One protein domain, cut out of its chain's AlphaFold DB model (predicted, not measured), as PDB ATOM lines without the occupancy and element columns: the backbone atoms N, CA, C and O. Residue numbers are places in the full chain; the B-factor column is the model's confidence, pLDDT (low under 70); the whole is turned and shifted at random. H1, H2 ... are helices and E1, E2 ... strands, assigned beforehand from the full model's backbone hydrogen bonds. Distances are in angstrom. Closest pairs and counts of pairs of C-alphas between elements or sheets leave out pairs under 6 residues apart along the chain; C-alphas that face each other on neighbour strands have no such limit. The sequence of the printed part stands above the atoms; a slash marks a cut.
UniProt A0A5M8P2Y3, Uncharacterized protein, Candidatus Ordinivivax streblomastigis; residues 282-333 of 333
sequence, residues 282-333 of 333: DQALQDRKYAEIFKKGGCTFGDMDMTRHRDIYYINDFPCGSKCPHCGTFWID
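This is residues 282 to 333 of the 333 residues of an uncharacterized protein of Candidatus Ordinivivax streblomastigis (UniProt A0A5M8P2Y3). A helix, H1, forms one end of an elongated model and a small meander sheet, E1 to E3, lies toward the other, with the long looping stretch of residues 296 to 312 between them. The sheet is small, with strands of three residues each, and the helix is not on it. The printed part has 52 residues with one named helix and three named strands, in the order H1, E1, E2, E3; the sheet runs E1, E2, E3 and is antiparallel throughout. The class is mixed, helices and strands, with under half of the residues, 23, in named elements. The whole is only just compact, close to loose, with a radius of gyration of the C-alphas of 11.5 A and spans of 34 by 22 by 13 A.

H1, residues 282 to 295, has every O i to N i+4 pair within hydrogen-bond range. E1, residues 313 to 315, and E2, residues 321 to 323, form an antiparallel hairpin at 135 degrees, with N 315 and O 321 2.8 A apart. E2 and E3, residues 330 to 332, form a second antiparallel hairpin at 172 degrees, with N 322 and O 331 2.8 A apart. E1 and E3 are the edge strands. H1 is apart from E2 and from E3.

H1 runs 20.0 A from C-alpha 282 at (25.623, -1.872, 25.050) to C-alpha 295. E1 and E2 each span 6.7 A, E1 beginning at C-alpha 313 at (47.656, 18.249, 23.952). E3 spans 6.4 A and ends at C-alpha 332 at (48.929, 6.558, 27.184).

The two farthest C-alphas, of Asp 282 and Asp 317, are 35.1 A apart. The link from H1 to E1 is long, 17 residues. The printed part has no cut, and no printed residue is under 70 in pLDDT.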
ATOM      1  N   ASP A 282      25.427  -2.914  24.037       91.38
ATOM      2  CA  ASP A 282      25.623  -1.872  25.050       91.38
ATOM      3  C   ASP A 282      26.823  -0.985  24.714       91.38
ATOM      4  O   ASP A 282      26.764   0.238  24.860       91.38
ATOM      5  N   GLN A 283      27.900  -1.587  24.207       90.88
ATOM      6  CA  GLN A 283      29.081  -0.859  23.764       90.88
ATOM      7  C   GLN A 283      28.774   0.080  22.592       90.88
ATOM      8  O   GLN A 283      29.174   1.243  22.624       90.88
ATOM      9  N   ALA A 284      28.024  -0.381  21.592       91.56
ATOM     10  CA  ALA A 284      27.631   0.445  20.456       91.56
ATOM     11  C   ALA A 284      26.689   1.588  20.876       91.56
ATOM     12  O   ALA A 284      26.810   2.713  20.390       91.56
ATOM     13  N   LEU A 285      25.761   1.337  21.806       91.75
ATOM     14  CA  LEU A 285      24.912   2.386  22.380       91.75
ATOM     15  C   LEU A 285      25.735   3.421  23.154       91.75
ATOM     16  O   LEU A 285      25.460   4.618  23.070       91.75
ATOM     17  N   GLN A 286      26.748   2.981  23.898       92.06
ATOM     18  CA  GLN A 286      27.648   3.880  24.611       92.06
ATOM     19  C   GLN A 286      28.481   4.734  23.643       92.06
ATOM     20  O   GLN A 286      28.603   5.939  23.857       92.06
ATOM     21  N   ASP A 287      28.984   4.147  22.555       91.69
ATOM     22  CA  ASP A 287      29.732   4.867  21.518       91.69
ATOM     23  C   ASP A 287      28.887   5.969  20.853       91.69
ATOM     24  O   ASP A 287      29.334   7.113  20.736       91.69
ATOM     25  N   ARG A 288      27.614   5.681  20.533       92.50
ATOM     26  CA  ARG A 288      26.664   6.693  20.027       92.50
ATOM     27  C   ARG A 288      26.444   7.828  21.016       92.50
ATOM     28  O   ARG A 288      26.489   8.993  20.625       92.50
ATOM     29  N   LYS A 289      26.260   7.518  22.305       94.06
ATOM     30  CA  LYS A 289      26.118   8.549  23.348       94.06
ATOM     31  C   LYS A 289      27.339   9.464  23.392       94.06
ATOM     32  O   LYS A 289      27.182  10.681  23.499       94.06
ATOM     33  N   TYR A 290      28.546   8.910  23.279       94.19
ATOM     34  CA  TYR A 290      29.764   9.714  23.195       94.19
ATOM     35  C   TYR A 290      29.777  10.612  21.954       94.19
ATOM     36  O   TYR A 290      30.034  11.813  22.077       94.19
ATOM     37  N   ALA A 291      29.423  10.076  20.784       93.00
ATOM     38  CA  ALA A 291      29.326  10.848  19.545       93.00
ATOM     39  C   ALA A 291      28.298  11.993  19.638       93.00
ATOM     40  O   ALA A 291      28.579  13.118  19.218       93.00
ATOM     41  N   GLU A 292      27.134  11.756  20.246       94.94
ATOM     42  CA  GLU A 292      26.117  12.788  20.466       94.94
ATOM     43  C   GLU A 292      26.588  13.898  21.409       94.94
ATOM     44  O   GLU A 292      26.379  15.082  21.129       94.94
ATOM     45  N   ILE A 293      27.226  13.533  22.528       95.94
ATOM     46  CA  ILE A 293      27.800  14.498  23.475       95.94
ATOM     47  C   ILE A 293      28.843  15.358  22.758       95.94
ATOM     48  O   ILE A 293      28.821  16.586  22.884       95.94
ATOM     49  N   PHE A 294      29.704  14.734  21.952       96.12
ATOM     50  CA  PHE A 294      30.700  15.442  21.162       96.12
ATOM     51  C   PHE A 294      30.080  16.405  20.147       96.12
ATOM     52  O   PHE A 294      30.508  17.563  20.059       96.12
ATOM     53  N   LYS A 295      29.034  15.974  19.429       95.50
ATOM     54  CA  LYS A 295      28.285  16.801  18.468       95.50
ATOM     55  C   LYS A 295      27.652  18.028  19.131       95.50
ATOM     56  O   LYS A 295      27.628  19.099  18.532       95.50
ATOM     57  N   LYS A 296      27.208  17.904  20.388       96.62
ATOM     58  CA  LYS A 296      26.681  19.010  21.215       96.62
ATOM     59  C   LYS A 296      27.772  19.923  21.802       96.62
ATOM     60  O   LYS A 296      27.454  20.844  22.545       96.62
ATOM     61  N   GLY A 297      29.045  19.683  21.480       95.19
ATOM     62  CA  GLY A 297      30.184  20.483  21.939       95.19
ATOM     63  C   GLY A 297      30.854  19.972  23.219       95.19
ATOM     64  O   GLY A 297      31.853  20.549  23.639       95.19
ATOM     65  N   GLY A 298      30.352  18.889  23.819       95.00
ATOM     66  CA  GLY A 298      30.940  18.267  25.005       95.00
ATOM     67  C   GLY A 298      32.040  17.250  24.686       95.00
ATOM     68  O   GLY A 298      32.433  17.066  23.535       95.00
ATOM     69  N   CYS A 299      32.526  16.577  25.727       95.88
ATOM     70  CA  CYS A 299      33.294  15.331  25.658       95.88
ATOM     71  C   CYS A 299      33.116  14.564  26.980       95.88
ATOM     72  O   CYS A 299      32.695  15.156  27.979       95.88
ATOM     73  N   THR A 300      33.412  13.262  26.996       95.75
ATOM     74  CA  THR A 300      33.145  12.400  28.162       95.75
ATOM     75  C   THR A 300      34.439  11.842  28.744       95.75
ATOM     76  O   THR A 300      35.342  11.454  28.006       95.75
ATOM     77  N   PHE A 301      34.558  11.810  30.073       95.50
ATOM     78  CA  PHE A 301      35.693  11.152  30.719       95.50
ATOM     79  C   PHE A 301      35.642   9.639  30.464       95.50
ATOM     80  O   PHE A 301      34.605   9.017  30.688       95.50
ATOM     81  N   GLY A 302      36.755   9.061  30.012       90.56
ATOM     82  CA  GLY A 302      36.862   7.635  29.681       90.56
ATOM     83  C   GLY A 302      36.410   7.254  28.266       90.56
ATOM     84  O   GLY A 302      36.477   6.077  27.923       90.56
ATOM     85  N   ASP A 303      35.979   8.208  27.434       92.44
ATOM     86  CA  ASP A 303      35.840   7.963  25.994       92.44
ATOM     87  C   ASP A 303      37.235   7.826  25.372       92.44
ATOM     88  O   ASP A 303      38.015   8.773  25.365       92.44
ATOM     89  N   MET A 304      37.566   6.629  24.891       89.94
ATOM     90  CA  MET A 304      38.898   6.328  24.366       89.94
ATOM     91  C   MET A 304      39.066   6.724  22.898       89.94
ATOM     92  O   MET A 304      40.158   6.585  22.350       89.94
ATOM     93  N   ASP A 305      38.034   7.272  22.261       90.56
ATOM     94  CA  ASP A 305      38.139   7.810  20.915       90.56
ATOM     95  C   ASP A 305      38.667   9.244  20.922       90.56
ATOM     96  O   ASP A 305      37.914  10.205  21.077       90.56
ATOM     97  N   MET A 306      39.966   9.401  20.666       91.31
ATOM     98  CA  MET A 306      40.603  10.719  20.589       91.31
ATOM     99  C   MET A 306      39.919  11.670  19.598       91.31
ATOM    100  O   MET A 306      39.935  12.878  19.810       91.31
ATOM    101  N   THR A 307      39.274  11.173  18.538       91.94
ATOM    102  CA  THR A 307      38.618  12.047  17.547       91.94
ATOM    103  C   THR A 307      37.391  12.782  18.096       91.94
ATOM    104  O   THR A 307      36.964  13.785  17.522       91.94
ATOM    105  N   ARG A 308      36.866  12.349  19.252       94.25
ATOM    106  CA  ARG A 308      35.744  12.974  19.970       94.25
ATOM    107  C   ARG A 308      36.184  13.909  21.098       94.25
ATOM    108  O   ARG A 308      35.416  14.217  22.011       94.25
ATOM    109  N   HIS A 309      37.412  14.418  21.031       95.88
ATOM    110  CA  HIS A 309      37.928  15.407  21.972       95.88
ATOM    111  C   HIS A 309      38.571  16.585  21.238       95.88
ATOM    112  O   HIS A 309      39.225  16.429  20.212       95.88
ATOM    113  N   ARG A 310      38.367  17.796  21.771       94.88
ATOM    114  CA  ARG A 310      38.935  19.043  21.232       94.88
ATOM    115  C   ARG A 310      40.155  19.454  22.043       94.88
ATOM    116  O   ARG A 310      40.230  19.152  23.235       94.88
ATOM    117  N   ASP A 311      41.078  20.150  21.385       95.81
ATOM    118  CA  ASP A 311      42.248  20.780  22.011       95.81
ATOM    119  C   ASP A 311      43.140  19.798  22.787       95.81
ATOM    120  O   ASP A 311      43.738  20.141  23.809       95.81
ATOM    121  N   ILE A 312      43.204  18.549  22.318       96.19
ATOM    122  CA  ILE A 312      44.069  17.525  22.901       96.19
ATOM    123  C   ILE A 312      45.513  18.003  22.794       96.19
ATOM    124  O   ILE A 312      45.968  18.407  21.723       96.19
ATOM    125  N   TYR A 313      46.236  17.932  23.907       95.75
ATOM    126  CA  TYR A 313      47.656  18.249  23.952       95.75
ATOM    127  C   TYR A 313      48.449  17.045  24.440       95.75
ATOM    128  O   TYR A 313      47.962  16.218  25.215       95.75
ATOM    129  N   TYR A 314      49.687  16.962  23.973       96.44
ATOM    130  CA  TYR A 314      50.613  15.908  24.345       96.44
ATOM    131  C   TYR A 314      51.393  16.286  25.608       96.44
ATOM    132  O   TYR A 314      51.884  17.411  25.736       96.44
ATOM    133  N   ILE A 315      51.525  15.340  26.532       95.69
ATOM    134  CA  ILE A 315      52.345  15.428  27.735       95.69
ATOM    135  C   ILE A 315      53.601  14.598  27.488       95.69
ATOM    136  O   ILE A 315      53.549  13.375  27.414       95.69
ATOM    137  N   ASN A 316      54.739  15.285  27.383       94.38
ATOM    138  CA  ASN A 316      56.057  14.666  27.223       94.38
ATOM    139  C   ASN A 316      56.776  14.502  28.577       94.38
ATOM    140  O   ASN A 316      57.941  14.862  28.724       94.38
ATOM    141  N   ASP A 317      56.042  14.048  29.589       92.38
ATOM    142  CA  ASP A 317      56.549  13.713  30.922       92.38
ATOM    143  C   ASP A 317      55.857  12.429  31.387       92.38
ATOM    144  O   ASP A 317      54.761  12.143  30.924       92.38
ATOM    145  N   PHE A 318      56.485  11.631  32.248       88.88
ATOM    146  CA  PHE A 318      55.988  10.295  32.581       88.88
ATOM    147  C   PHE A 318      54.731  10.341  33.482       88.88
ATOM    148  O   PHE A 318      54.793  10.932  34.564       88.88
ATOM    149  N   PRO A 319      53.619   9.658  33.126       90.62
ATOM    150  CA  PRO A 319      53.410   8.867  31.907       90.62
ATOM    151  C   PRO A 319      53.191   9.752  30.674       90.62
ATOM    152  O   PRO A 319      52.373  10.671  30.718       90.62
ATOM    153  N   CYS A 320      53.903   9.451  29.582       95.31
ATOM    154  CA  CYS A 320      53.753  10.173  28.322       95.31
ATOM    155  C   CYS A 320      52.437   9.800  27.637       95.31
ATOM    156  O   CYS A 320      51.938   8.681  27.783       95.31
ATOM    157  N   GLY A 321      51.852  10.763  26.929       95.44
ATOM    158  CA  GLY A 321      50.587  10.536  26.249       95.44
ATOM    159  C   GLY A 321      49.805  11.801  25.948       95.44
ATOM    160  O   GLY A 321      50.221  12.922  26.239       95.44
ATOM    161  N   SER A 322      48.623  11.620  25.379       96.25
ATOM    162  CA  SER A 322      47.710  12.705  25.030       96.25
ATOM    163  C   SER A 322      46.681  12.937  26.131       96.25
ATOM    164  O   SER A 322      46.157  11.988  26.708       96.25
ATOM    165  N   LYS A 323      46.342  14.196  26.425       96.06
ATOM    166  CA  LYS A 323      45.340  14.548  27.439       96.06
ATOM    167  C   LYS A 323      44.279  15.485  26.887       96.06
ATOM    168  O   LYS A 323      44.588  16.496  26.260       96.06
ATOM    169  N   CYS A 324      43.019  15.187  27.191       96.62
ATOM    170  CA  CYS A 324      41.931  16.123  26.958       96.62
ATOM    171  C   CYS A 324      41.885  17.157  28.099       96.62
ATOM    172  O   CYS A 324      41.721  16.765  29.260       96.62
ATOM    173  N   PRO A 325      41.977  18.470  27.813       96.25
ATOM    174  CA  PRO A 325      41.886  19.501  28.848       96.25
ATOM    175  C   PRO A 325      40.480  19.621  29.454       96.25
ATOM    176  O   PRO A 325      40.344  20.115  30.568       96.25
ATOM    177  N   HIS A 326      39.446  19.173  28.735       96.25
ATOM    178  CA  HIS A 326      38.044  19.424  29.080       96.25
ATOM    179  C   HIS A 326      37.454  18.376  30.029       96.25
ATOM    180  O   HIS A 326      36.850  18.734  31.035       96.25
ATOM    181  N   CYS A 327      37.639  17.083  29.743       95.81
ATOM    182  CA  CYS A 327      37.143  15.999  30.602       95.81
ATOM    183  C   CYS A 327      38.243  15.292  31.403       95.81
ATOM    184  O   CYS A 327      37.932  14.529  32.311       95.81
ATOM    185  N   GLY A 328      39.518  15.511  31.069       94.94
ATOM    186  CA  GLY A 328      40.645  14.864  31.735       94.94
ATOM    187  C   GLY A 328      40.957  13.439  31.272       94.94
ATOM    188  O   GLY A 328      41.854  12.836  31.860       94.94
ATOM    189  N   THR A 329      40.283  12.907  30.240       95.88
ATOM    190  CA  THR A 329      40.679  11.629  29.618       95.88
ATOM    191  C   THR A 329      42.141  11.696  29.185       95.88
ATOM    192  O   THR A 329      42.598  12.719  28.660       95.88
ATOM    193  N   PHE A 330      42.866  10.608  29.431       94.94
ATOM    194  CA  PHE A 330      44.278  10.469  29.119       94.94
ATOM    195  C   PHE A 330      44.507   9.202  28.294       94.94
ATOM    196  O   PHE A 330      44.059   8.125  28.685       94.94
ATOM    197  N   TRP A 331      45.210   9.346  27.175       93.88
ATOM    198  CA  TRP A 331      45.633   8.256  26.302       93.88
ATOM    199  C   TRP A 331      47.130   8.077  26.469       93.88
ATOM    200  O   TRP A 331      47.889   8.989  26.149       93.88
ATOM    201  N   ILE A 332      47.525   6.932  27.017       91.31
ATOM    202  CA  ILE A 332      48.929   6.558  27.184       91.31
ATOM    203  C   ILE A 332      49.469   6.122  25.819       91.31
ATOM    204  O   ILE A 332      48.753   5.440  25.083       91.31
ATOM    205  N   ASP A 333      50.703   6.518  25.517       85.00
ATOM    206  CA  ASP A 333      51.432   6.080  24.317       85.00
ATOM    207  C   ASP A 333      51.804   4.589  24.309       85.00
ATOM    208  O   ASP A 333      52.094   4.024  25.394       85.00
TER     209      ASP A 333